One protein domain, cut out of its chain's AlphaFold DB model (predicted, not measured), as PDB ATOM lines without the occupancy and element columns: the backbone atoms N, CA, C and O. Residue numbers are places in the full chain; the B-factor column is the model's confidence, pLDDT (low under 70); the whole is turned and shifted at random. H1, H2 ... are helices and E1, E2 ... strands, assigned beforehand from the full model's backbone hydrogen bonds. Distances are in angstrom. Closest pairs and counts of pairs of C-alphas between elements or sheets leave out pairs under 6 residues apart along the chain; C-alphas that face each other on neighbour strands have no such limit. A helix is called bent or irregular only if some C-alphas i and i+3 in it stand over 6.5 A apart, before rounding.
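Overview. This is residues 3 to 206 of the 209 residues of an uncharacterized protein of Caenorhabditis remanei (UniProt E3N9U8). Four long helices side by side, H3, H5, H4 and H7, curve as a trough round the short helix H1, and H6 packs on H7 as a fifth long helix. At one end of this bundle lie the two-stranded sheet of E1 and E2 and the short H8; at the other end a long link leads to H2, and residues 28 to 34 stick out. The printed part has 204 residues with eight named helices and two named strands, in the order H1 H2 H3 H4 H5 E1 H6 H7 E2 H8; the class is mostly helix and the sheet is antiparallel. The whole is compact by its radius of gyration of the C-alphas, 18.9 A, yet elongated, spanning 68 by 35 by 24 A.

Along the chain. H1 is residues 7 to 18, from C-alpha 7 at (134.152, 234.144, 293.030), and H2 residues 32 to 41. H3, residues 45 to 66, is 31.2 A long with a kink of 30 degrees near residue 60. H4, residues 74 to 102, is 42.3 A long. H5, residues 108 to 135, is 39.1 A long with a kink of 46 degrees near residue 124. E1 is residues 136 to 139, H6 residues 143 to 161, 28.0 A, and H7 residues 164 to 188, 36.6 A. H5 is only just irregular, C-alphas 127 and 130 being 7.0 A apart; H7 is irregular, with C-alphas 165 and 168 also 7.0 A apart. E2 is residues 192 to 194; H8, residues 196 to 205, ends at C-alpha 205 (148.261, 220.163, 271.787).

Arrangement. H1, H3, H4, H5 and H7 form a bundle, helices grouped together, and H5 is the hub, touching four helices. H1 touches H7, opposite ways at a shallow tilt of 21 degrees; their closest C-alphas, Val 11 and Pro 172, are 6.0 A apart. H3 touches H5, the same way at 17 degrees, a shallow tilt, closest at C-alphas 58 and 126, 4.4 A. H4 and H5 form a helical hairpin, closest at C-alphas 85 and 124, 5.6 A. H6 and H7 form another, closest at C-alphas 147 and 178, 5.2 A. H4 touches H7, closest at C-alphas 93 and 173, 4.8 A. E1 and E2 are antiparallel neighbours, with N 137 and O 193 within hydrogen-bond range at 2.9 A. H5 and H8 touch only at their ends, closest at C-alphas 135 and 198, 5.4 A. H2 touches no helix. Every O i to N i+4 pair is within hydrogen-bond range in H2, against 7 of 8 in H1, 17 of 18 in H3, 24 of 25 in H4, 19 of 24 in H5, 14 of 15 in H6, 17 of 21 in H7 and 5 of 6 in H8.

Size, cuts and confidence. The two C-alphas farthest apart, those of Gln 29 and Asp 206, are 68.6 A apart. The printed part has no cut, and the link from H1 to H2, 13 residues, is long. Mean pLDDT of the printed part is 81.5; residues 18 to 44 are among those under 70.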
ATOM      1  N   LEU A   3     146.076 235.685 291.912       65.50
ATOM      2  CA  LEU A   3     145.289 235.040 290.872       65.50
ATOM      3  C   LEU A   3     144.331 234.056 291.530       65.50
ATOM      4  O   LEU A   3     144.757 233.108 292.190       65.50
ATOM      5  N   PHE A   4     143.040 234.282 291.335       75.31
ATOM      6  CA  PHE A   4     142.014 233.351 291.766       75.31
ATOM      7  C   PHE A   4     140.991 233.145 290.668       75.31
ATOM      8  O   PHE A   4     140.801 233.974 289.777       75.31
ATOM      9  N   VAL A   5     140.300 232.020 290.770       80.12
ATOM     10  CA  VAL A   5     139.104 231.792 289.981       80.12
ATOM     11  C   VAL A   5     138.037 232.823 290.371       80.12
ATOM     12  O   VAL A   5     138.004 233.317 291.500       80.12
ATOM     13  N   SER A   6     137.173 233.173 289.422       82.25
ATOM     14  CA  SER A   6     136.000 234.013 289.662       82.25
ATOM     15  C   SER A   6     135.186 233.522 290.867       82.25
ATOM     16  O   SER A   6     134.829 232.347 290.964       82.25
ATOM     17  N   VAL A   7     134.909 234.431 291.802       82.94
ATOM     18  CA  VAL A   7     134.152 234.144 293.030       82.94
ATOM     19  C   VAL A   7     132.656 234.135 292.714       82.94
ATOM     20  O   VAL A   7     131.877 233.410 293.337       82.94
ATOM     21  N   TYR A   8     132.254 234.900 291.701       85.19
ATOM     22  CA  TYR A   8     130.865 235.117 291.348       85.19
ATOM     23  C   TYR A   8     130.087 233.831 290.983       85.19
ATOM     24  O   TYR A   8     129.025 233.620 291.578       85.19
ATOM     25  N   PRO A   9     130.556 232.924 290.095       84.12
ATOM     26  CA  PRO A   9     129.875 231.664 289.801       84.12
ATOM     27  C   PRO A   9     129.682 230.797 291.043       84.12
ATOM     28  O   PRO A   9     128.604 230.241 291.228       84.12
ATOM     29  N   ALA A  10     130.685 230.720 291.924       86.44
ATOM     30  CA  ALA A  10     130.609 229.908 293.134       86.44
ATOM     31  C   ALA A  10     129.529 230.424 294.098       86.44
ATOM     32  O   ALA A  10     128.676 229.654 294.541       86.44
ATOM     33  N   VAL A  11     129.509 231.734 294.365       86.19
ATOM     34  CA  VAL A  11     128.474 232.363 295.206       86.19
ATOM     35  C   VAL A  11     127.092 232.226 294.565       86.19
ATOM     36  O   VAL A  11     126.109 231.926 295.243       86.19
ATOM     37  N   SER A  12     127.016 232.394 293.245       82.06
ATOM     38  CA  SER A  12     125.757 232.301 292.511       82.06
ATOM     39  C   SER A  12     125.190 230.876 292.490       82.06
ATOM     40  O   SER A  12     123.976 230.704 292.494       82.06
ATOM     41  N   ILE A  13     126.040 229.845 292.507       85.06
ATOM     42  CA  ILE A  13     125.620 228.448 292.683       85.06
ATOM     43  C   ILE A  13     125.201 228.197 294.129       85.06
ATOM     44  O   ILE A  13     124.190 227.541 294.372       85.06
ATOM     45  N   PHE A  14     125.931 228.752 295.097       84.31
ATOM     46  CA  PHE A  14     125.587 228.606 296.506       84.31
ATOM     47  C   PHE A  14     124.184 229.143 296.820       84.31
ATOM     48  O   PHE A  14     123.417 228.444 297.479       84.31
ATOM     49  N   GLN A  15     123.788 230.313 296.296       82.19
ATOM     50  CA  GLN A  15     122.414 230.805 296.502       82.19
ATOM     51  C   GLN A  15     121.342 229.849 295.940       82.19
ATOM     52  O   GLN A  15     120.270 229.728 296.530       82.19
ATOM     53  N   LEU A  16     121.631 229.132 294.844       78.69
ATOM     54  CA  LEU A  16     120.707 228.158 294.253       78.69
ATOM     55  C   LEU A  16     120.555 226.924 295.150       78.69
ATOM     56  O   LEU A  16     119.457 226.391 295.270       78.69
ATOM     57  N   LEU A  17     121.644 226.497 295.799       75.12
ATOM     58  CA  LEU A  17     121.659 225.355 296.721       75.12
ATOM     59  C   LEU A  17     121.001 225.663 298.067       75.12
ATOM     60  O   LEU A  17     120.417 224.779 298.689       75.12
ATOM     61  N   VAL A  18     121.115 226.903 298.548       69.44
ATOM     62  CA  VAL A  18     120.441 227.311 299.786       69.44
ATOM     63  C   VAL A  18     118.929 227.377 299.571       69.44
ATOM     64  O   VAL A  18     118.196 227.009 300.491       69.44
ATOM     65  N   GLY A  19     118.486 227.745 298.363       61.03
ATOM     66  CA  GLY A  19     117.084 227.791 297.956       61.03
ATOM     67  C   GLY A  19     116.308 228.953 298.584       61.03
ATOM     68  O   GLY A  19     116.700 229.499 299.615       61.03
ATOM     69  N   ASN A  20     115.170 229.324 297.986       60.34
ATOM     70  CA  ASN A  20     114.202 230.237 298.605       60.34
ATOM     71  C   ASN A  20     113.470 229.487 299.726       60.34
ATOM     72  O   ASN A  20     112.329 229.068 299.555       60.34
ATOM     73  N   ARG A  21     114.152 229.234 300.849       55.00
ATOM     74  CA  ARG A  21     113.581 228.463 301.960       55.00
ATOM     75  C   ARG A  21     112.357 229.188 302.511       55.00
ATOM     76  O   ARG A  21     112.486 230.257 303.104       55.00
ATOM     77  N   PHE A  22     111.184 228.593 302.330       50.41
ATOM     78  CA  PHE A  22     109.992 228.959 303.081       50.41
ATOM     79  C   PHE A  22     110.183 228.581 304.550       50.41
ATOM     80  O   PHE A  22     110.666 227.488 304.858       50.41
ATOM     81  N   VAL A  23     109.764 229.455 305.461       47.09
ATOM     82  CA  VAL A  23     109.549 229.085 306.862       47.09
ATOM     83  C   VAL A  23     108.068 229.243 307.117       47.09
ATOM     84  O   VAL A  23     107.679 230.196 307.775       47.09
ATOM     85  N   PHE A  24     107.268 228.296 306.606       41.91
ATOM     86  CA  PHE A  24     105.837 228.261 306.890       41.91
ATOM     87  C   PHE A  24     105.623 228.426 308.389       41.91
ATOM     88  O   PHE A  24     106.030 227.548 309.153       41.91
ATOM     89  N   SER A  25     105.008 229.553 308.752       39.31
ATOM     90  CA  SER A  25     104.353 229.873 310.012       39.31
ATOM     91  C   SER A  25     104.958 229.187 311.237       39.31
ATOM     92  O   SER A  25     104.762 227.996 311.499       39.31
ATOM     93  N   THR A  26     105.601 230.002 312.069       42.56
ATOM     94  CA  THR A  26     105.896 229.745 313.483       42.56
ATOM     95  C   THR A  26     104.603 229.545 314.287       42.56
ATOM     96  O   THR A  26     104.289 230.307 315.191       42.56
ATOM     97  N   ASP A  27     103.832 228.504 313.975       42.66
ATOM     98  CA  ASP A  27     102.740 228.054 314.824       42.66
ATOM     99  C   ASP A  27     103.360 227.214 315.957       42.66
ATOM    100  O   ASP A  27     103.927 226.144 315.690       42.66
ATOM    101  N   PRO A  28     103.333 227.687 317.219       51.44
ATOM    102  CA  PRO A  28     104.007 227.034 318.342       51.44
ATOM    103  C   PRO A  28     103.455 225.635 318.660       51.44
ATOM    104  O   PRO A  28     104.047 224.922 319.470       51.44
ATOM    105  N   GLN A  29     102.345 225.226 318.036       51.31
ATOM    106  CA  GLN A  29     101.744 223.903 318.215       51.31
ATOM    107  C   GLN A  29     102.295 222.821 317.274       51.31
ATOM    108  O   GLN A  29     102.052 221.633 317.500       51.31
ATOM    109  N   ILE A  30     103.050 223.184 316.233       53.53
ATOM    110  CA  ILE A  30     103.563 222.215 315.257       53.53
ATOM    111  C   ILE A  30     104.938 221.710 315.712       53.53
ATOM    112  O   ILE A  30     105.884 222.478 315.879       53.53
ATOM    113  N   SER A  31     105.068 220.396 315.922       53.03
ATOM    114  CA  SER A  31     106.324 219.794 316.384       53.03
ATOM    115  C   SER A  31     107.472 220.051 315.393       53.03
ATOM    116  O   SER A  31     107.275 220.018 314.176       53.03
ATOM    117  N   LYS A  32     108.702 220.243 315.898       55.72
ATOM    118  CA  LYS A  32     109.911 220.455 315.068       55.72
ATOM    119  C   LYS A  32     110.078 219.405 313.958       55.72
ATOM    120  O   LYS A  32     110.562 219.722 312.879       55.72
ATOM    121  N   ILE A  33     109.649 218.169 314.212       52.59
ATOM    122  CA  ILE A  33     109.710 217.049 313.262       52.59
ATOM    123  C   ILE A  33     108.668 217.214 312.142       52.59
ATOM    124  O   ILE A  33     108.966 216.949 310.985       52.59
ATOM    125  N   SER A  34     107.466 217.710 312.455       49.69
ATOM    126  CA  SER A  34     106.426 218.022 311.468       49.69
ATOM    127  C   SER A  34     106.791 219.226 310.593       49.69
ATOM    128  O   SER A  34     106.522 219.196 309.393       49.69
ATOM    129  N   GLN A  35     107.452 220.239 311.162       54.28
ATOM    130  CA  GLN A  35     108.031 221.343 310.395       54.28
ATOM    131  C   GLN A  35     109.143 220.842 309.461       54.28
ATOM    132  O   GLN A  35     109.134 221.189 308.287       54.28
ATOM    133  N   GLN A  36     110.033 219.960 309.933       49.03
ATOM    134  CA  GLN A  36     111.079 219.338 309.103       49.03
ATOM    135  C   GLN A  36     110.536 218.390 308.015       49.03
ATOM    136  O   GLN A  36     111.092 218.323 306.922       49.03
ATOM    137  N   LEU A  37     109.439 217.675 308.270       44.12
ATOM    138  CA  LEU A  37     108.786 216.820 307.271       44.12
ATOM    139  C   LEU A  37     108.018 217.634 306.222       44.12
ATOM    140  O   LEU A  37     108.112 217.321 305.038       44.12
ATOM    141  N   LYS A  38     107.321 218.714 306.613       47.06
ATOM    142  CA  LYS A  38     106.732 219.673 305.656       47.06
ATOM    143  C   LYS A  38     107.803 220.422 304.855       47.06
ATOM    144  O   LYS A  38     107.603 220.660 303.671       47.06
ATOM    145  N   PHE A  39     108.949 220.699 305.476       45.91
ATOM    146  CA  PHE A  39     110.142 221.291 304.863       45.91
ATOM    147  C   PHE A  39     110.739 220.431 303.737       45.91
ATOM    148  O   PHE A  39     111.184 220.975 302.738       45.91
ATOM    149  N   ILE A  40     110.703 219.098 303.851       45.56
ATOM    150  CA  ILE A  40     111.116 218.184 302.765       45.56
ATOM    151  C   ILE A  40     109.985 217.998 301.737       45.56
ATOM    152  O   ILE A  40     110.231 217.797 300.551       45.56
ATOM    153  N   SER A  41     108.731 218.044 302.193       43.94
ATOM    154  CA  SER A  41     107.558 217.654 301.408       43.94
ATOM    155  C   SER A  41     107.007 218.746 300.486       43.94
ATOM    156  O   SER A  41     106.262 218.406 299.566       43.94
ATOM    157  N   GLN A  42     107.294 220.028 300.721       48.34
ATOM    158  CA  GLN A  42     106.705 221.124 299.950       48.34
ATOM    159  C   GLN A  42     107.784 222.112 299.474       48.34
ATOM    160  O   GLN A  42     108.236 222.969 300.222       48.34
ATOM    161  N   TYR A  43     108.117 221.994 298.180       52.72
ATOM    162  CA  TYR A  43     108.718 223.033 297.323       52.72
ATOM    163  C   TYR A  43     110.251 223.233 297.289       52.72
ATOM    164  O   TYR A  43     110.717 224.357 297.106       52.72
ATOM    165  N   ASP A  44     111.039 222.150 297.300       63.97
ATOM    166  CA  ASP A  44     112.473 222.189 296.905       63.97
ATOM    167  C   ASP A  44     112.746 221.575 295.509       63.97
ATOM    168  O   ASP A  44     113.880 221.482 295.036       63.97
ATOM    169  N   TYR A  45     111.687 221.156 294.802       72.12
ATOM    170  CA  TYR A  45     111.787 220.599 293.449       72.12
ATOM    171  C   TYR A  45     112.399 221.568 292.428       72.12
ATOM    172  O   TYR A  45     113.223 221.112 291.632       72.12
ATOM    173  N   PRO A  46     112.063 222.875 292.411       78.25
ATOM    174  CA  PRO A  46     112.663 223.796 291.448       78.25
ATOM    175  C   PRO A  46     114.180 223.911 291.596       78.25
ATOM    176  O   PRO A  46     114.877 223.936 290.591       78.25
ATOM    177  N   GLN A  47     114.705 223.884 292.820       79.06
ATOM    178  CA  GLN A  47     116.137 223.931 293.110       79.06
ATOM    179  C   GLN A  47     116.845 222.672 292.601       79.06
ATOM    180  O   GLN A  47     117.900 222.768 291.973       79.06
ATOM    181  N   ILE A  48     116.236 221.494 292.789       82.00
ATOM    182  CA  ILE A  48     116.736 220.232 292.222       82.00
ATOM    183  C   ILE A  48     116.730 220.295 290.689       82.00
ATOM    184  O   ILE A  48     117.712 219.911 290.051       82.00
ATOM    185  N   ILE A  49     115.654 220.810 290.089       86.12
ATOM    186  CA  ILE A  49     115.547 220.990 288.634       86.12
ATOM    187  C   ILE A  49     116.618 221.968 288.137       86.12
ATOM    188  O   ILE A  49     117.270 221.697 287.133       86.12
ATOM    189  N   TYR A  50     116.852 223.075 288.840       89.06
ATOM    190  CA  TYR A  50     117.882 224.055 288.499       89.06
ATOM    191  C   TYR A  50     119.283 223.474 288.608       89.06
ATOM    192  O   TYR A  50     120.092 223.693 287.711       89.06
ATOM    193  N   LEU A  51     119.559 222.677 289.639       86.38
ATOM    194  CA  LEU A  51     120.827 221.967 289.764       86.38
ATOM    195  C   LEU A  51     121.016 220.957 288.622       86.38
ATOM    196  O   LEU A  51     122.090 220.901 288.024       86.38
ATOM    197  N   ALA A  52     119.973 220.201 288.272       89.06
ATOM    198  CA  ALA A  52     120.016 219.262 287.155       89.06
ATOM    199  C   ALA A  52     120.252 219.977 285.816       89.06
ATOM    200  O   ALA A  52     121.121 219.569 285.049       89.06
ATOM    201  N   LEU A  53     119.534 221.075 285.554       91.06
ATOM    202  CA  LEU A  53     119.725 221.913 284.366       91.06
ATOM    203  C   LEU A  53     121.137 222.495 284.312       91.06
ATOM    204  O   LEU A  53     121.772 222.465 283.258       91.06
ATOM    205  N   LEU A  54     121.639 222.985 285.447       91.44
ATOM    206  CA  LEU A  54     122.989 223.514 285.562       91.44
ATOM    207  C   LEU A  54     124.017 222.454 285.178       91.44
ATOM    208  O   LEU A  54     124.860 222.730 284.335       91.44
ATOM    209  N   ILE A  55     123.919 221.237 285.715       89.56
ATOM    210  CA  ILE A  55     124.850 220.145 285.394       89.56
ATOM    211  C   ILE A  55     124.737 219.741 283.918       89.56
ATOM    212  O   ILE A  55     125.749 219.685 283.218       89.56
ATOM    213  N   LEU A  56     123.517 219.496 283.429       94.31
ATOM    214  CA  LEU A  56     123.267 219.028 282.060       94.31
ATOM    215  C   LEU A  56     123.792 220.001 281.000       94.31
ATOM    216  O   LEU A  56     124.312 219.569 279.973       94.31
ATOM    217  N   ILE A  57     123.670 221.306 281.247       94.31
ATOM    218  CA  ILE A  57     124.137 222.342 280.321       94.31
ATOM    219  C   ILE A  57     125.626 222.641 280.538       94.31
ATOM    220  O   ILE A  57     126.362 222.787 279.562       94.31
ATOM    221  N   ALA A  58     126.089 222.731 281.788       91.31
ATOM    222  CA  ALA A  58     127.448 223.170 282.084       91.31
ATOM    223  C   ALA A  58     128.501 222.139 281.691       91.31
ATOM    224  O   ALA A  58     129.511 222.522 281.115       91.31
ATOM    225  N   VAL A  59     128.282 220.845 281.943       92.12
ATOM    226  CA  VAL A  59     129.273 219.794 281.639       92.12
ATOM    227  C   VAL A  59     129.742 219.826 280.173       92.12
ATOM    228  O   VAL A  59     130.950 219.954 279.949       92.12
ATOM    229  N   PRO A  60     128.856 219.781 279.154       92.38
ATOM    230  CA  PRO A  60     129.301 219.851 277.763       92.38
ATOM    231  C   PRO A  60     129.918 221.214 277.418       92.38
ATOM    232  O   PRO A  60     130.839 221.286 276.607       92.38
ATOM    233  N   ARG A  61     129.449 222.305 278.037       91.50
ATOM    234  CA  ARG A  61     129.983 223.655 277.799       91.50
ATOM    235  C   ARG A  61     131.392 223.829 278.357       91.50
ATOM    236  O   ARG A  61     132.232 224.380 277.654       91.50
ATOM    237  N   ILE A  62     131.660 223.323 279.558       89.38
ATOM    238  CA  ILE A  62     132.990 223.301 280.176       89.38
ATOM    239  C   ILE A  62     133.935 222.474 279.304       89.38
ATOM    240  O   ILE A  62     134.997 222.962 278.930       89.38
ATOM    241  N   ALA A  63     133.528 221.262 278.907       88.00
ATOM    242  CA  ALA A  63     134.349 220.400 278.059       88.00
ATOM    243  C   ALA A  63     134.713 221.075 276.725       88.00
ATOM    244  O   ALA A  63     135.871 221.041 276.312       88.00
ATOM    245  N   ASN A  64     133.745 221.731 276.078       87.56
ATOM    246  CA  ASN A  64     133.981 222.465 274.837       87.56
ATOM    247  C   ASN A  64     134.859 223.707 275.038       87.56
ATOM    248  O   ASN A  64     135.643 224.031 274.157       87.56
ATOM    249  N   ALA A  65     134.739 224.405 276.170       85.56
ATOM    250  CA  ALA A  65     135.535 225.596 276.456       85.56
ATOM    251  C   ALA A  65     136.996 225.263 276.795       85.56
ATOM    252  O   ALA A  65     137.893 225.990 276.375       85.56
ATOM    253  N   ILE A  66     137.240 224.157 277.506       85.31
ATOM    254  CA  ILE A  66     138.595 223.662 277.792       85.31
ATOM    255  C   ILE A  66     139.291 223.260 276.486       85.31
ATOM    256  O   ILE A  66     140.428 223.665 276.258       85.31
ATOM    257  N   LYS A  67     138.578 222.527 275.615       83.81
ATOM    258  CA  LYS A  67     139.074 222.019 274.322       83.81
ATOM    259  C   LYS A  67     139.088 223.042 273.187       83.81
ATOM    260  O   LYS A  67     139.497 222.699 272.080       83.81
ATOM    261  N   ALA A  68     138.571 224.247 273.412       80.56
ATOM    262  CA  ALA A  68     138.532 225.267 272.375       80.56
ATOM    263  C   ALA A  68     139.964 225.620 271.933       80.56
ATOM    264  O   ALA A  68     140.851 225.638 272.784       80.56
ATOM    265  N   PRO A  69     140.202 225.905 270.641       77.19
ATOM    266  CA  PRO A  69     141.503 226.380 270.187       77.19
ATOM    267  C   PRO A  69     141.852 227.718 270.849       77.19
ATOM    268  O   PRO A  69     140.961 228.523 271.157       77.19
ATOM    269  N   ASP A  70     143.148 227.945 271.067       75.25
ATOM    270  CA  ASP A  70     143.647 229.195 271.634       75.25
ATOM    271  C   ASP A  70     143.662 230.290 270.557       75.25
ATOM    272  O   ASP A  70     144.637 230.514 269.841       75.25
ATOM    273  N   GLU A  71     142.501 230.915 270.365       79.94
ATOM    274  CA  GLU A  71     142.335 232.049 269.463       79.94
ATOM    275  C   GLU A  71     142.545 233.369 270.223       79.94
ATOM    276  O   GLU A  71     142.006 233.536 271.320       79.94
ATOM    277  N   PRO A  72     143.186 234.388 269.621       71.25
ATOM    278  CA  PRO A  72     143.457 235.663 270.293       71.25
ATOM    279  C   PRO A  72     142.190 236.399 270.778       71.25
ATOM    280  O   PRO A  72     142.255 237.218 271.689       71.25
ATOM    281  N   GLN A  73     141.018 236.100 270.205       78.88
ATOM    282  CA  GLN A  73     139.723 236.690 270.588       78.88
ATOM    283  C   GLN A  73     138.951 235.862 271.633       78.88
ATOM    284  O   GLN A  73     137.863 236.252 272.073       78.88
ATOM    285  N   ARG A  74     139.476 234.700 272.040       82.62
ATOM    286  CA  ARG A  74     138.800 233.756 272.939       82.62
ATOM    287  C   ARG A  74     138.480 234.393 274.287       82.62
ATOM    288  O   ARG A  74     137.345 234.277 274.761       82.62
ATOM    289  N   LEU A  75     139.455 235.081 274.879       82.69
ATOM    290  CA  LEU A  75     139.324 235.716 276.189       82.69
ATOM    291  C   LEU A  75     138.327 236.882 276.153       82.69
ATOM    292  O   LEU A  75     137.459 236.984 277.019       82.69
ATOM    293  N   GLU A  76     138.371 237.704 275.101       85.31
ATOM    294  CA  GLU A  76     137.427 238.809 274.894       85.31
ATOM    295  C   GLU A  76     135.983 238.300 274.775       85.31
ATOM    296  O   GLU A  76     135.056 238.848 275.383       85.31
ATOM    297  N   LYS A  77     135.782 237.190 274.056       86.50
ATOM    298  CA  LYS A  77     134.474 236.539 273.942       86.50
ATOM    299  C   LYS A  77     133.970 236.048 275.301       86.50
ATOM    300  O   LYS A  77     132.811 236.295 275.636       86.50
ATOM    301  N   HIS A  78     134.819 235.382 276.086       85.88
ATOM    302  CA  HIS A  78     134.469 234.905 277.430       85.88
ATOM    303  C   HIS A  78     134.138 236.069 278.374       85.88
ATOM    304  O   HIS A  78     133.093 236.043 279.027       85.88
ATOM    305  N   LYS A  79     134.950 237.133 278.360       88.44
ATOM    306  CA  LYS A  79     134.710 238.387 279.086       88.44
ATOM    307  C   LYS A  79     133.348 238.987 278.739       88.44
ATOM    308  O   LYS A  79     132.561 239.276 279.635       88.44
ATOM    309  N   LYS A  80     133.032 239.139 277.449       90.00
ATOM    310  CA  LYS A  80     131.766 239.735 276.992       90.00
ATOM    311  C   LYS A  80     130.550 238.984 277.531       90.00
ATOM    312  O   LYS A  80     129.612 239.616 278.006       90.00
ATOM    313  N   TRP A  81     130.556 237.652 277.471       90.88
ATOM    314  CA  TRP A  81     129.450 236.853 278.006       90.88
ATOM    315  C   TRP A  81     129.378 236.914 279.527       90.88
ATOM    316  O   TRP A  81     128.288 237.065 280.075       90.88
ATOM    317  N   MET A  82     130.526 236.874 280.204       92.06
ATOM    318  CA  MET A  82     130.583 236.963 281.658       92.06
ATOM    319  C   MET A  82     130.050 238.307 282.177       92.06
ATOM    320  O   MET A  82     129.328 238.330 283.168       92.06
ATOM    321  N   VAL A  83     130.269 239.413 281.459       92.62
ATOM    322  CA  VAL A  83     129.654 240.714 281.785       92.62
ATOM    323  C   VAL A  83     128.122 240.620 281.834       92.62
ATOM    324  O   VAL A  83     127.508 241.175 282.745       92.62
ATOM    325  N   TYR A  84     127.478 239.896 280.913       92.50
ATOM    326  CA  TYR A  84     126.023 239.689 280.964       92.50
ATOM    327  C   TYR A  84     125.598 238.814 282.149       92.50
ATOM    328  O   TYR A  84     124.613 239.130 282.816       92.50
ATOM    329  N   VAL A  85     126.350 237.743 282.433       94.00
ATOM    330  CA  VAL A  85     126.108 236.844 283.577       94.00
ATOM    331  C   VAL A  85     126.156 237.619 284.896       94.00
ATOM    332  O   VAL A  85     125.278 237.458 285.749       94.00
ATOM    333  N   VAL A  86     127.163 238.482 285.049       94.12
ATOM    334  CA  VAL A  86     127.362 239.280 286.258       94.12
ATOM    335  C   VAL A  86     126.292 240.360 286.391       94.12
ATOM    336  O   VAL A  86     125.654 240.459 287.434       94.12
ATOM    337  N   ASN A  87     126.007 241.117 285.328       94.81
ATOM    338  CA  ASN A  87     124.958 242.142 285.369       94.81
ATOM    339  C   ASN A  87     123.582 241.557 285.718       94.81
ATOM    340  O   ASN A  87     122.873 242.119 286.554       94.81
ATOM    341  N   TYR A  88     123.207 240.422 285.115       94.62
ATOM    342  CA  TYR A  88     121.916 239.803 285.402       94.62
ATOM    343  C   TYR A  88     121.820 239.314 286.848       94.62
ATOM    344  O   TYR A  88     120.800 239.542 287.493       94.62
ATOM    345  N   GLY A  89     122.852 238.665 287.391       93.12
ATOM    346  CA  GLY A  89     122.755 238.193 288.774       93.12
ATOM    347  C   GLY A  89     122.920 239.304 289.816       93.12
ATOM    348  O   GLY A  89     122.297 239.196 290.865       93.12
ATOM    349  N   ILE A  90     123.613 240.417 289.528       95.62
ATOM    350  CA  ILE A  90     123.510 241.637 290.359       95.62
ATOM    351  C   ILE A  90     122.055 242.116 290.389       95.62
ATOM    352  O   ILE A  90     121.502 242.341 291.464       95.62
ATOM    353  N   PHE A  91     121.418 242.234 289.219       95.56
ATOM    354  CA  PHE A  91     120.007 242.608 289.124       95.56
ATOM    355  C   PHE A  91     119.112 241.639 289.912       95.56
ATOM    356  O   PHE A  91     118.285 242.083 290.703       95.56
ATOM    357  N   GLN A  92     119.314 240.329 289.761       93.44
ATOM    358  CA  GLN A  92     118.551 239.305 290.475       93.44
ATOM    359  C   GLN A  92     118.784 239.354 291.993       93.44
ATOM    360  O   GLN A  92     117.826 239.205 292.746       93.44
ATOM    361  N   ALA A  93     120.005 239.612 292.464       93.25
ATOM    362  CA  ALA A  93     120.300 239.767 293.888       93.25
ATOM    363  C   ALA A  93     119.577 240.985 294.488       93.25
ATOM    364  O   ALA A  93     118.911 240.864 295.516       93.25
ATOM    365  N   VAL A  94     119.642 242.141 293.816       95.25
ATOM    366  CA  VAL A  94     118.906 243.353 294.222       95.25
ATOM    367  C   VAL A  94     117.400 243.101 294.210       95.25
ATOM    368  O   VAL A  94     116.704 243.467 295.156       95.25
ATOM    369  N   PHE A  95     116.901 242.437 293.169       93.62
ATOM    370  CA  PHE A  95     115.499 242.063 293.048       93.62
ATOM    371  C   PHE A  95     115.047 241.159 294.200       93.62
ATOM    372  O   PHE A  95     114.021 241.428 294.817       93.62
ATOM    373  N   CYS A  96     115.819 240.129 294.549       90.19
ATOM    374  CA  CYS A  96     115.494 239.234 295.655       90.19
ATOM    375  C   CYS A  96     115.496 239.945 297.018       90.19
ATOM    376  O   CYS A  96     114.579 239.713 297.806       90.19
ATOM    377  N   ILE A  97     116.457 240.844 297.268       91.62
ATOM    378  CA  ILE A  97     116.460 241.697 298.469       91.62
ATOM    379  C   ILE A  97     115.204 242.575 298.493       91.62
ATOM    380  O   ILE A  97     114.519 242.657 299.503       91.62
ATOM    381  N   PHE A  98     114.857 243.217 297.381       92.56
ATOM    382  CA  PHE A  98     113.662 244.058 297.313       92.56
ATOM    383  C   PHE A  98     112.376 243.257 297.579       92.56
ATOM    384  O   PHE A  98     111.528 243.676 298.367       92.56
ATOM    385  N   MET A  99     112.264 242.060 297.000       89.12
ATOM    386  CA  MET A  99     111.131 241.159 297.216       89.12
ATOM    387  C   MET A  99     111.015 240.680 298.670       89.12
ATOM    388  O   MET A  99     109.900 240.406 299.105       89.12
ATOM    389  N   SER A 100     112.115 240.605 299.433       86.31
ATOM    390  CA  SER A 100     112.061 240.269 300.865       86.31
ATOM    391  C   SER A 100     111.542 241.417 301.737       86.31
ATOM    392  O   SER A 100     111.158 241.188 302.876       86.31
ATOM    393  N   PHE A 101     111.526 242.658 301.240       88.31
ATOM    394  CA  PHE A 101     110.864 243.778 301.923       88.31
ATOM    395  C   PHE A 101     109.399 243.942 301.512       88.31
ATOM    396  O   PHE A 101     108.612 244.475 302.289       88.31
ATOM    397  N   LEU A 102     109.038 243.533 300.293       88.94
ATOM    398  CA  LEU A 102     107.682 243.707 299.771       88.94
ATOM    399  C   LEU A 102     106.699 242.615 300.193       88.94
ATOM    400  O   LEU A 102     105.511 242.900 300.312       88.94
ATOM    401  N   TYR A 103     107.175 241.383 300.357       84.12
ATOM    402  CA  TYR A 103     106.324 240.224 300.601       84.12
ATOM    403  C   TYR A 103     106.800 239.451 301.824       84.12
ATOM    404  O   TYR A 103     108.004 239.256 302.012       84.12
ATOM    405  N   ASP A 104     105.846 238.942 302.601       78.62
ATOM    406  CA  ASP A 104     106.123 238.098 303.760       78.62
ATOM    407  C   ASP A 104     106.844 236.814 303.361       78.62
ATOM    408  O   ASP A 104     106.642 236.306 302.257       78.62
ATOM    409  N   ALA A 105     107.633 236.259 304.291       70.19
ATOM    410  CA  ALA A 105     108.450 235.050 304.129       70.19
ATOM    411  C   ALA A 105     107.682 233.830 303.574       70.19
ATOM    412  O   ALA A 105     108.273 233.022 302.847       70.19
ATOM    413  N   ASP A 106     106.371 233.778 303.780       69.69
ATOM    414  CA  ASP A 106     105.511 232.658 303.392       69.69
ATOM    415  C   ASP A 106     104.644 232.921 302.157       69.69
ATOM    416  O   ASP A 106     103.845 232.071 301.772       69.69
ATOM    417  N   ASP A 107     104.808 234.072 301.503       76.44
ATOM    418  CA  ASP A 107     104.002 234.425 300.338       76.44
ATOM    419  C   ASP A 107     104.360 233.563 299.111       76.44
ATOM    420  O   ASP A 107     105.495 233.572 298.609       76.44
ATOM    421  N   GLU A 108     103.367 232.834 298.595       77.12
ATOM    422  CA  GLU A 108     103.478 232.013 297.384       77.12
ATOM    423  C   GLU A 108     103.875 232.846 296.156       77.12
ATOM    424  O   GLU A 108     104.679 232.407 295.329       77.12
ATOM    425  N   THR A 109     103.377 234.079 296.058       79.94
ATOM    426  CA  THR A 109     103.680 235.019 294.973       79.94
ATOM    427  C   THR A 109     105.162 235.357 294.970       79.94
ATOM    428  O   THR A 109     105.809 235.303 293.920       79.94
ATOM    429  N   ARG A 110     105.738 235.639 296.150       82.56
ATOM    430  CA  ARG A 110     107.177 235.901 296.273       82.56
ATOM    431  C   ARG A 110     107.969 234.708 295.775       82.56
ATOM    432  O   ARG A 110     108.915 234.878 295.007       82.56
ATOM    433  N   TYR A 111     107.599 233.508 296.205       79.00
ATOM    434  CA  TYR A 111     108.310 232.298 295.825       79.00
ATOM    435  C   TYR A 111     108.259 232.028 294.330       79.00
ATOM    436  O   TYR A 111     109.305 231.789 293.734       79.00
ATOM    437  N   ILE A 112     107.081 232.108 293.710       81.88
ATOM    438  CA  ILE A 112     106.940 231.886 292.268       81.88
ATOM    439  C   ILE A 112     107.800 232.897 291.511       81.88
ATOM    440  O   ILE A 112     108.602 232.512 290.663       81.88
ATOM    441  N   ILE A 113     107.699 234.181 291.859       85.94
ATOM    442  CA  ILE A 113     108.438 235.252 291.186       85.94
ATOM    443  C   ILE A 113     109.954 235.087 291.365       85.94
ATOM    444  O   ILE A 113     110.705 235.149 290.390       85.94
ATOM    445  N   THR A 114     110.422 234.854 292.594       83.94
ATOM    446  CA  THR A 114     111.857 234.699 292.885       83.94
ATOM    447  C   THR A 114     112.428 233.437 292.247       83.94
ATOM    448  O   THR A 114     113.503 233.497 291.657       83.94
ATOM    449  N   THR A 115     111.692 232.327 292.265       84.88
ATOM    450  CA  THR A 115     112.077 231.071 291.608       84.88
ATOM    451  C   THR A 115     112.175 231.261 290.095       84.88
ATOM    452  O   THR A 115     113.233 231.038 289.514       84.88
ATOM    453  N   VAL A 116     111.137 231.802 289.446       87.44
ATOM    454  CA  VAL A 116     111.159 232.084 287.999       87.44
ATOM    455  C   VAL A 116     112.302 233.034 287.625       87.44
ATOM    456  O   VAL A 116     112.976 232.810 286.618       87.44
ATOM    457  N   SER A 117     112.588 234.049 288.448       89.38
ATOM    458  CA  SER A 117     113.694 234.987 288.208       89.38
ATOM    459  C   SER A 117     115.092 234.352 288.296       89.38
ATOM    460  O   SER A 117     116.035 234.877 287.701       89.38
ATOM    461  N   GLN A 118     115.234 233.217 288.994       88.94
ATOM    462  CA  GLN A 118     116.494 232.475 289.107       88.94
ATOM    463  C   GLN A 118     116.788 231.622 287.867       88.94
ATOM    464  O   GLN A 118     117.956 231.363 287.582       88.94
ATOM    465  N   LEU A 119     115.775 231.218 287.091       90.31
ATOM    466  CA  LEU A 119     115.972 230.367 285.912       90.31
ATOM    467  C   LEU A 119     116.959 230.973 284.890       90.31
ATOM    468  O   LEU A 119     117.873 230.261 284.466       90.31
ATOM    469  N   PRO A 120     116.872 232.264 284.511       92.06
ATOM    470  CA  PRO A 120     117.875 232.854 283.631       92.06
ATOM    471  C   PRO A 120     119.269 232.904 284.272       92.06
ATOM    472  O   PRO A 120     120.247 232.659 283.568       92.06
ATOM    473  N   THR A 121     119.382 233.124 285.591       90.38
ATOM    474  CA  THR A 121     120.669 233.050 286.312       90.38
ATOM    475  C   THR A 121     121.298 231.669 286.138       90.38
ATOM    476  O   THR A 121     122.466 231.568 285.769       90.38
ATOM    477  N   VAL A 122     120.516 230.600 286.321       91.75
ATOM    478  CA  VAL A 122     120.964 229.206 286.151       91.75
ATOM    479  C   VAL A 122     121.477 228.964 284.732       91.75
ATOM    480  O   VAL A 122     122.581 228.451 284.554       91.75
ATOM    481  N   ILE A 123     120.706 229.366 283.717       93.12
ATOM    482  CA  ILE A 123     121.063 229.162 282.306       93.12
ATOM    483  C   ILE A 123     122.328 229.945 281.940       93.12
ATOM    484  O   ILE A 123     123.211 229.405 281.272       93.12
ATOM    485  N   LEU A 124     122.437 231.201 282.380       93.94
ATOM    486  CA  LEU A 124     123.586 232.068 282.112       93.94
ATOM    487  C   LEU A 124     124.858 231.539 282.782       93.94
ATOM    488  O   LEU A 124     125.909 231.463 282.141       93.94
ATOM    489  N   ILE A 125     124.765 231.108 284.043       92.62
ATOM    490  CA  ILE A 125     125.885 230.483 284.753       92.62
ATOM    491  C   ILE A 125     126.296 229.190 284.055       92.62
ATOM    492  O   ILE A 125     127.480 229.001 283.795       92.62
ATOM    493  N   ALA A 126     125.352 228.322 283.698       92.56
ATOM    494  CA  ALA A 126     125.676 227.053 283.057       92.56
ATOM    495  C   ALA A 126     126.300 227.237 281.663       92.56
ATOM    496  O   ALA A 126     127.252 226.541 281.310       92.56
ATOM    497  N   CYS A 127     125.796 228.188 280.872       92.06
ATOM    498  CA  CYS A 127     126.290 228.440 279.520       92.06
ATOM    499  C   CYS A 127     127.632 229.175 279.482       92.06
ATOM    500  O   CYS A 127     128.420 228.919 278.572       92.06
ATOM    501  N   PHE A 128     127.866 230.106 280.412       92.38
ATOM    502  CA  PHE A 128     128.970 231.064 280.311       92.38
ATOM    503  C   PHE A 128     129.768 231.210 281.607       92.38
ATOM    504  O   PHE A 128     130.994 231.217 281.553       92.38
ATOM    505  N   GLY A 129     129.104 231.273 282.765       89.56
ATOM    506  CA  GLY A 129     129.775 231.473 284.055       89.56
ATOM    507  C   GLY A 129     130.678 230.309 284.477       89.56
ATOM    508  O   GLY A 129     131.806 230.527 284.904       89.56
ATOM    509  N   LEU A 130     130.215 229.068 284.327       90.88
ATOM    510  CA  LEU A 130     130.982 227.869 284.664       90.88
ATOM    511  C   LEU A 130     132.122 227.594 283.678       90.88
ATOM    512  O   LEU A 130     133.236 227.367 284.136       90.88
ATOM    513  N   PRO A 131     131.922 227.666 282.349       89.31
ATOM    514  CA  PRO A 131     133.041 227.639 281.413       89.31
ATOM    515  C   PRO A 131     134.118 228.670 281.760       89.31
ATOM    516  O   PRO A 131     135.275 228.292 281.892       89.31
ATOM    517  N   TYR A 132     133.726 229.923 282.021       88.94
ATOM    518  CA  TYR A 132     134.638 230.984 282.461       88.94
ATOM    519  C   TYR A 132     135.376 230.624 283.761       88.94
ATOM    520  O   TYR A 132     136.585 230.799 283.850       88.94
ATOM    521  N   PHE A 133     134.672 230.069 284.754       88.06
ATOM    522  CA  PHE A 133     135.262 229.608 286.016       88.06
ATOM    523  C   PHE A 133     136.371 228.564 285.803       88.06
ATOM    524  O   PHE A 133     137.375 228.576 286.504       88.06
ATOM    525  N   PHE A 134     136.224 227.659 284.835       86.12
ATOM    526  CA  PHE A 134     137.232 226.627 284.584       86.12
ATOM    527  C   PHE A 134     138.355 227.076 283.639       86.12
ATOM    528  O   PHE A 134     139.448 226.521 283.705       86.12
ATOM    529  N   THR A 135     138.122 228.054 282.761       84.94
ATOM    530  CA  THR A 135     139.081 228.416 281.701       84.94
ATOM    531  C   THR A 135     139.750 229.775 281.874       84.94
ATOM    532  O   THR A 135     140.648 230.086 281.088       84.94
ATOM    533  N   CYS A 136     139.360 230.562 282.881       86.94
ATOM    534  CA  CYS A 136     139.889 231.899 283.143       86.94
ATOM    535  C   CYS A 136     140.243 232.097 284.627       86.94
ATOM    536  O   CYS A 136     139.591 231.560 285.523       86.94
ATOM    537  N   VAL A 137     141.240 232.938 284.893       88.81
ATOM    538  CA  VAL A 137     141.585 233.438 286.234       88.81
ATOM    539  C   VAL A 137     141.563 234.960 286.249       88.81
ATOM    540  O   VAL A 137     141.780 235.616 285.232       88.81
ATOM    541  N   ILE A 138     141.281 235.533 287.415       87.06
ATOM    542  CA  ILE A 138     141.207 236.977 287.622       87.06
ATOM    543  C   ILE A 138     142.321 237.387 288.585       87.06
ATOM    544  O   ILE A 138     142.518 236.755 289.626       87.06
ATOM    545  N   ASP A 139     143.032 238.468 288.263       88.38
ATOM    546  CA  ASP A 139     143.957 239.103 289.203       88.38
ATOM    547  C   ASP A 139     143.196 240.024 290.160       88.38
ATOM    548  O   ASP A 139     142.938 241.202 289.879       88.38
ATOM    549  N   TYR A 140     142.835 239.467 291.316       83.62
ATOM    550  CA  TYR A 140     142.242 240.230 292.401       83.62
ATOM    551  C   TYR A 140     143.317 241.077 293.080       83.62
ATOM    552  O   TYR A 140     144.159 240.589 293.835       83.62
ATOM    553  N   ASN A 141     143.267 242.379 292.818       85.88
ATOM    554  CA  ASN A 141     144.127 243.360 293.467       85.88
ATOM    555  C   ASN A 141     143.467 243.917 294.749       85.88
ATOM    556  O   ASN A 141     142.429 243.432 295.201       85.88
ATOM    557  N   TRP A 142     144.031 244.989 295.310       86.62
ATOM    558  CA  TRP A 142     143.539 245.694 296.500       86.62
ATOM    559  C   TRP A 142     142.019 245.988 296.561       86.62
ATOM    560  O   TRP A 142     141.495 245.967 297.679       86.62
ATOM    561  N   PRO A 143     141.261 246.206 295.454       88.94
ATOM    562  CA  PRO A 143     139.824 246.492 295.540       88.94
ATOM    563  C   PRO A 143     138.980 245.352 296.133       88.94
ATOM    564  O   PRO A 143     137.855 245.596 296.567       88.94
ATOM    565  N   ILE A 144     139.521 244.130 296.233       89.88
ATOM    566  CA  ILE A 144     138.860 243.015 296.930       89.88
ATOM    567  C   ILE A 144     138.541 243.344 298.396       89.88
ATOM    568  O   ILE A 144     137.494 242.953 298.906       89.88
ATOM    569  N   ILE A 145     139.399 244.125 299.061       90.12
ATOM    570  CA  ILE A 145     139.201 244.542 300.456       90.12
ATOM    571  C   ILE A 145     137.974 245.454 300.559       90.12
ATOM    572  O   ILE A 145     137.144 245.276 301.449       90.12
ATOM    573  N   ALA A 146     137.821 246.394 299.623       91.50
ATOM    574  CA  ALA A 146     136.667 247.285 299.583       91.50
ATOM    575  C   ALA A 146     135.364 246.511 299.324       91.50
ATOM    576  O   ALA A 146     134.365 246.760 299.998       91.50
ATOM    577  N   ALA A 147     135.386 245.531 298.413       93.25
ATOM    578  CA  ALA A 147     134.232 244.673 298.146       93.25
ATOM    579  C   ALA A 147     133.827 243.835 299.375       93.25
ATOM    580  O   ALA A 147     132.638 243.742 299.690       93.25
ATOM    581  N   LEU A 148     134.797 243.280 300.112       92.81
ATOM    582  CA  LEU A 148     134.545 242.550 301.362       92.81
ATOM    583  C   LEU A 148     133.925 243.449 302.436       92.81
ATOM    584  O   LEU A 148     132.912 243.083 303.030       92.81
ATOM    585  N   ILE A 149     134.495 244.637 302.655       95.00
ATOM    586  CA  ILE A 149     133.973 245.605 303.628       95.00
ATOM    587  C   ILE A 149     132.541 246.007 303.261       95.00
ATOM    588  O   ILE A 149     131.657 245.949 304.113       95.00
ATOM    589  N   ALA A 150     132.284 246.352 301.996       95.50
ATOM    590  CA  ALA A 150     130.951 246.728 301.529       95.50
ATOM    591  C   ALA A 150     129.932 245.588 301.701       95.50
ATOM    592  O   ALA A 150     128.806 245.825 302.145       95.50
ATOM    593  N   THR A 151     130.347 244.345 301.437       94.12
ATOM    594  CA  THR A 151     129.514 243.152 301.646       94.12
ATOM    595  C   THR A 151     129.116 243.001 303.110       94.12
ATOM    596  O   THR A 151     127.933 242.831 303.404       94.12
ATOM    597  N   ILE A 152     130.074 243.104 304.036       93.38
ATOM    598  CA  ILE A 152     129.821 242.966 305.478       93.38
ATOM    599  C   ILE A 152     128.921 244.101 305.979       93.38
ATOM    600  O   ILE A 152     127.901 243.835 306.613       93.38
ATOM    601  N   LEU A 153     129.271 245.353 305.659       95.00
ATOM    602  CA  LEU A 153     128.542 246.537 306.119       95.00
ATOM    603  C   LEU A 153     127.093 246.567 305.630       95.00
ATOM    604  O   LEU A 153     126.236 247.090 306.332       95.00
ATOM    605  N   THR A 154     126.818 245.997 304.458       94.00
ATOM    606  CA  THR A 154     125.466 245.951 303.883       94.00
ATOM    607  C   THR A 154     124.681 244.742 304.372       94.00
ATOM    608  O   THR A 154     123.496 244.859 304.675       94.00
ATOM    609  N   SER A 155     125.337 243.589 304.532       93.00
ATOM    610  CA  SER A 155     124.681 242.381 305.041       93.00
ATOM    611  C   SER A 155     124.199 242.567 306.480       93.00
ATOM    612  O   SER A 155     123.106 242.124 306.816       93.00
ATOM    613  N   PHE A 156     124.982 243.236 307.331       90.81
ATOM    614  CA  PHE A 156     124.681 243.377 308.759       90.81
ATOM    615  C   PHE A 156     123.319 244.043 309.058       90.81
ATOM    616  O   PHE A 156     122.508 243.427 309.754       90.81
ATOM    617  N   PRO A 157     123.001 245.245 308.530       91.62
ATOM    618  CA  PRO A 157     121.690 245.852 308.731       91.62
ATOM    619  C   PRO A 157     120.581 245.056 308.039       91.62
ATOM    620  O   PRO A 157     119.509 244.899 308.614       91.62
ATOM    621  N   LEU A 158     120.824 244.505 306.843       90.69
ATOM    622  CA  LEU A 158     119.815 243.719 306.131       90.69
ATOM    623  C   LEU A 158     119.395 242.479 306.927       90.69
ATOM    624  O   LEU A 158     118.203 242.233 307.057       90.69
ATOM    625  N   ILE A 159     120.344 241.747 307.515       88.44
ATOM    626  CA  ILE A 159     120.054 240.598 308.386       88.44
ATOM    627  C   ILE A 159     119.281 241.037 309.634       88.44
ATOM    628  O   ILE A 159     118.428 240.298 310.107       88.44
ATOM    629  N   HIS A 160     119.560 242.230 310.167       87.25
ATOM    630  CA  HIS A 160     118.868 242.741 311.350       87.25
ATOM    631  C   HIS A 160     117.396 243.096 311.083       87.25
ATOM    632  O   HIS A 160     116.548 242.859 311.938       87.25
ATOM    633  N   PHE A 161     117.091 243.664 309.913       84.81
ATOM    634  CA  PHE A 161     115.730 244.083 309.552       84.81
ATOM    635  C   PHE A 161     114.887 242.983 308.902       84.81
ATOM    636  O   PHE A 161     113.673 243.140 308.787       84.81
ATOM    637  N   GLN A 162     115.509 241.896 308.454       80.50
ATOM    638  CA  GLN A 162     114.836 240.813 307.746       80.50
ATOM    639  C   GLN A 162     114.590 239.608 308.659       80.50
ATOM    640  O   GLN A 162     115.368 239.352 309.580       80.50
ATOM    641  N   PRO A 163     113.539 238.810 308.401       71.62
ATOM    642  CA  PRO A 163     113.346 237.541 309.085       71.62
ATOM    643  C   PRO A 163     114.586 236.639 308.993       71.62
ATOM    644  O   PRO A 163     115.226 236.534 307.944       71.62
ATOM    645  N   ASN A 164     114.885 235.915 310.078       70.38
ATOM    646  CA  ASN A 164     116.067 235.048 310.190       70.38
ATOM    647  C   ASN A 164     116.202 234.016 309.052       70.38
ATOM    648  O   ASN A 164     117.307 233.553 308.771       70.38
ATOM    649  N   CYS A 165     115.102 233.658 308.381       69.44
ATOM    650  CA  CYS A 165     115.119 232.753 307.233       69.44
ATOM    651  C   CYS A 165     115.937 233.290 306.047       69.44
ATOM    652  O   CYS A 165     116.504 232.499 305.297       69.44
ATOM    653  N   TYR A 166     116.059 234.613 305.908       72.62
ATOM    654  CA  TYR A 166     116.828 235.243 304.837       72.62
ATOM    655  C   TYR A 166     118.302 235.440 305.167       72.62
ATOM    656  O   TYR A 166     119.072 235.753 304.265       72.62
ATOM    657  N   ALA A 167     118.730 235.236 306.417       72.31
ATOM    658  CA  ALA A 167     120.110 235.514 306.820       72.31
ATOM    659  C   ALA A 167     121.140 234.763 305.950       72.31
ATOM    660  O   ALA A 167     122.164 235.326 305.563       72.31
ATOM    661  N   PHE A 168     120.824 233.523 305.562       76.88
ATOM    662  CA  PHE A 168     121.665 232.692 304.694       76.88
ATOM    663  C   PHE A 168     121.629 233.077 303.206       76.88
ATOM    664  O   PHE A 168     122.488 232.621 302.457       76.88
ATOM    665  N   LEU A 169     120.672 233.905 302.777       84.12
ATOM    666  CA  LEU A 169     120.525 234.385 301.397       84.12
ATOM    667  C   LEU A 169     121.019 235.827 301.225       84.12
ATOM    668  O   LEU A 169     121.627 236.146 300.207       84.12
ATOM    669  N   ILE A 170     120.850 236.671 302.246       88.69
ATOM    670  CA  ILE A 170     121.297 238.071 302.246       88.69
ATOM    671  C   ILE A 170     122.805 238.169 302.032       88.69
ATOM    672  O   ILE A 170     123.251 238.997 301.239       88.69
ATOM    673  N   VAL A 171     123.590 237.316 302.699       88.81
ATOM    674  CA  VAL A 171     125.051 237.321 302.548       88.81
ATOM    675  C   VAL A 171     125.449 236.986 301.099       88.81
ATOM    676  O   VAL A 171     126.126 237.815 300.488       88.81
ATOM    677  N   PRO A 172     125.004 235.865 300.487       89.50
ATOM    678  CA  PRO A 172     125.225 235.597 299.064       89.50
ATOM    679  C   PRO A 172     124.755 236.709 298.126       89.50
ATOM    680  O   PRO A 172     125.492 237.062 297.211       89.50
ATOM    681  N   TRP A 173     123.575 237.298 298.349       92.88
ATOM    682  CA  TRP A 173     123.081 238.399 297.514       92.88
ATOM    683  C   TRP A 173     123.992 239.626 297.593       92.88
ATOM    684  O   TRP A 173     124.335 240.205 296.564       92.88
ATOM    685  N   CYS A 174     124.463 239.984 298.789       94.31
ATOM    686  CA  CYS A 174     125.430 241.067 298.953       94.31
ATOM    687  C   CYS A 174     126.767 240.735 298.277       94.31
ATOM    688  O   CYS A 174     127.321 241.587 297.584       94.31
ATOM    689  N   PHE A 175     127.261 239.498 298.409       93.25
ATOM    690  CA  PHE A 175     128.452 239.055 297.682       93.25
ATOM    691  C   PHE A 175     128.258 239.188 296.169       93.25
ATOM    692  O   PHE A 175     129.111 239.764 295.505       93.25
ATOM    693  N   MET A 176     127.134 238.729 295.615       93.38
ATOM    694  CA  MET A 176     126.848 238.855 294.182       93.38
ATOM    695  C   MET A 176     126.850 240.309 293.710       93.38
ATOM    696  O   MET A 176     127.361 240.582 292.629       93.38
ATOM    697  N   ILE A 177     126.342 241.241 294.521       95.88
ATOM    698  CA  ILE A 177     126.373 242.673 294.207       95.88
ATOM    699  C   ILE A 177     127.817 243.187 294.211       95.88
ATOM    700  O   ILE A 177     128.306 243.662 293.188       95.88
ATOM    701  N   TYR A 178     128.528 243.088 295.334       95.81
ATOM    702  CA  TYR A 178     129.827 243.754 295.479       95.81
ATOM    703  C   TYR A 178     130.969 243.031 294.764       95.81
ATOM    704  O   TYR A 178     131.797 243.691 294.136       95.81
ATOM    705  N   PHE A 179     131.010 241.697 294.803       93.38
ATOM    706  CA  PHE A 179     131.974 240.935 294.008       93.38
ATOM    707  C   PHE A 179     131.607 240.936 292.529       93.38
ATOM    708  O   PHE A 179     132.509 240.966 291.703       93.38
ATOM    709  N   GLY A 180     130.320 240.995 292.176       93.00
ATOM    710  CA  GLY A 180     129.917 241.217 290.791       93.00
ATOM    711  C   GLY A 180     130.436 242.553 290.256       93.00
ATOM    712  O   GLY A 180     131.079 242.592 289.212       93.00
ATOM    713  N   LEU A 181     130.247 243.651 290.995       95.25
ATOM    714  CA  LEU A 181     130.783 244.965 290.615       95.25
ATOM    715  C   LEU A 181     132.317 244.975 290.545       95.25
ATOM    716  O   LEU A 181     132.886 245.562 289.624       95.25
ATOM    717  N   LEU A 182     132.987 244.307 291.489       94.12
ATOM    718  CA  LEU A 182     134.439 244.144 291.470       94.12
ATOM    719  C   LEU A 182     134.901 243.391 290.222       94.12
ATOM    720  O   LEU A 182     135.812 243.845 289.537       94.12
ATOM    721  N   GLU A 183     134.286 242.252 289.919       91.44
ATOM    722  CA  GLU A 183     134.639 241.452 288.754       91.44
ATOM    723  C   GLU A 183     134.342 242.202 287.451       91.44
ATOM    724  O   GLU A 183     135.183 242.188 286.560       91.44
ATOM    725  N   LEU A 184     133.238 242.953 287.357       93.69
ATOM    726  CA  LEU A 184     132.974 243.845 286.221       93.69
ATOM    727  C   LEU A 184     134.070 244.902 286.052       93.69
ATOM    728  O   LEU A 184     134.520 245.146 284.932       93.69
ATOM    729  N   TYR A 185     134.526 245.507 287.150       93.44
ATOM    730  CA  TYR A 185     135.638 246.452 287.122       93.44
ATOM    731  C   TYR A 185     136.936 245.782 286.651       93.44
ATOM    732  O   TYR A 185     137.606 246.308 285.765       93.44
ATOM    733  N   LEU A 186     137.275 244.607 287.189       90.94
ATOM    734  CA  LEU A 186     138.485 243.862 286.819       90.94
ATOM    735  C   LEU A 186     138.447 243.382 285.365       90.94
ATOM    736  O   LEU A 186     139.468 243.430 284.680       90.94
ATOM    737  N   MET A 187     137.271 242.997 284.870       90.81
ATOM    738  CA  MET A 187     137.046 242.729 283.454       90.81
ATOM    739  C   MET A 187     137.273 243.996 282.632       90.81
ATOM    740  O   MET A 187     137.940 243.937 281.607       90.81
ATOM    741  N   HIS A 188     136.755 245.147 283.064       90.44
ATOM    742  CA  HIS A 188     136.915 246.410 282.347       90.44
ATOM    743  C   HIS A 188     138.381 246.851 282.224       90.44
ATOM    744  O   HIS A 188     138.760 247.342 281.167       90.44
ATOM    745  N   VAL A 189     139.204 246.625 283.254       90.56
ATOM    746  CA  VAL A 189     140.650 246.930 283.236       90.56
ATOM    747  C   VAL A 189     141.529 245.781 282.713       90.56
ATOM    748  O   VAL A 189     142.731 245.775 282.972       90.56
ATOM    749  N   ASP A 190     140.935 244.801 282.024       85.75
ATOM    750  CA  ASP A 190     141.617 243.671 281.372       85.75
ATOM    751  C   ASP A 190     142.524 242.841 282.297       85.75
ATOM    752  O   ASP A 190     143.596 242.382 281.917       85.75
ATOM    753  N   ARG A 191     142.070 242.597 283.533       84.94
ATOM    754  CA  ARG A 191     142.769 241.748 284.521       84.94
ATOM    755  C   ARG A 191     142.295 240.295 284.532       84.94
ATOM    756  O   ARG A 191     142.207 239.671 285.593       84.94
ATOM    757  N   ILE A 192     141.970 239.770 283.358       85.81
ATOM    758  CA  ILE A 192     141.575 238.375 283.161       85.81
ATOM    759  C   ILE A 192     142.705 237.684 282.408       85.81
ATOM    760  O   ILE A 192     143.247 238.254 281.467       85.81
ATOM    761  N   TYR A 193     143.030 236.463 282.808       85.88
ATOM    762  CA  TYR A 193     144.051 235.637 282.178       85.88
ATOM    763  C   TYR A 193     143.516 234.229 281.950       85.88
ATOM    764  O   TYR A 193     142.465 233.852 282.482       85.88
ATOM    765  N   ASP A 194     144.249 233.444 281.171       82.69
ATOM    766  CA  ASP A 194     143.915 232.046 280.948       82.69
ATOM    767  C   ASP A 194     144.081 231.233 282.231       82.69
ATOM    768  O   ASP A 194     145.005 231.428 283.020       82.69
ATOM    769  N   GLY A 195     143.118 230.351 282.471       80.44
ATOM    770  CA  GLY A 195     143.131 229.453 283.611       80.44
ATOM    771  C   GLY A 195     143.900 228.169 283.330       80.44
ATOM    772  O   GLY A 195     144.026 227.724 282.189       80.44
ATOM    773  N   LEU A 196     144.316 227.521 284.418       78.31
ATOM    774  CA  LEU A 196     145.152 226.320 284.419       78.31
ATOM    775  C   LEU A 196     144.650 225.206 283.484       78.31
ATOM    776  O   LEU A 196     145.434 224.594 282.769       78.31
ATOM    777  N   PHE A 197     143.341 224.930 283.466       75.50
ATOM    778  CA  PHE A 197     142.792 223.838 282.650       75.50
ATOM    779  C   PHE A 197     142.904 224.093 281.147       75.50
ATOM    780  O   PHE A 197     142.999 223.142 280.375       75.50
ATOM    781  N   HIS A 198     142.877 225.357 280.727       71.50
ATOM    782  CA  HIS A 198     143.065 225.697 279.324       71.50
ATOM    783  C   HIS A 198     144.549 225.679 278.946       71.50
ATOM    784  O   HIS A 198     144.902 225.150 277.896       71.50
ATOM    785  N   GLU A 199     145.411 226.175 279.834       72.31
ATOM    786  CA  GLU A 199     146.864 226.189 279.644       72.31
ATOM    787  C   GLU A 199     147.445 224.772 279.506       72.31
ATOM    788  O   GLU A 199     148.213 224.509 278.583       72.31
ATOM    789  N   ILE A 200     147.006 223.822 280.341       74.81
ATOM    790  CA  ILE A 200     147.409 222.408 280.231       74.81
ATOM    791  C   ILE A 200     147.018 221.829 278.867       74.81
ATOM    792  O   ILE A 200     147.838 221.201 278.205       74.81
ATOM    793  N   ASN A 201     145.781 222.063 278.423       74.06
ATOM    794  CA  ASN A 201     145.317 221.541 277.139       74.06
ATOM    795  C   ASN A 201     146.060 222.181 275.951       74.06
ATOM    796  O   ASN A 201     146.319 221.504 274.961       74.06
ATOM    797  N   ARG A 202     146.443 223.462 276.048       70.31
ATOM    798  CA  ARG A 202     147.300 224.110 275.045       70.31
ATOM    799  C   ARG A 202     148.667 223.426 274.957       70.31
ATOM    800  O   ARG A 202     149.093 223.086 273.860       70.31
ATOM    801  N   LEU A 203     149.314 223.181 276.097       72.94
ATOM    802  CA  LEU A 203     150.628 222.528 276.162       72.94
ATOM    803  C   LEU A 203     150.598 221.071 275.671       72.94
ATOM    804  O   LEU A 203     151.580 220.587 275.113       72.94
ATOM    805  N   GLU A 204     149.483 220.359 275.862       72.81
ATOM    806  CA  GLU A 204     149.294 219.005 275.320       72.81
ATOM    807  C   GLU A 204     149.114 218.991 273.793       72.81
ATOM    808  O   GLU A 204     149.494 218.016 273.141       72.81
ATOM    809  N   LEU A 205     148.533 220.051 273.221       67.12
ATOM    810  CA  LEU A 205     148.261 220.163 271.787       67.12
ATOM    811  C   LEU A 205     149.449 220.729 270.991       67.12
ATOM    812  O   LEU A 205     149.648 220.293 269.860       67.12
ATOM    813  N   ASP A 206     150.255 221.613 271.587       63.47
ATOM    814  CA  ASP A 206     151.484 222.173 271.001       63.47
ATOM    815  C   ASP A 206     152.671 222.084 271.988       63.47
ATOM    816  O   ASP A 206     153.041 223.069 272.629       63.47
TER     817      ASP A 206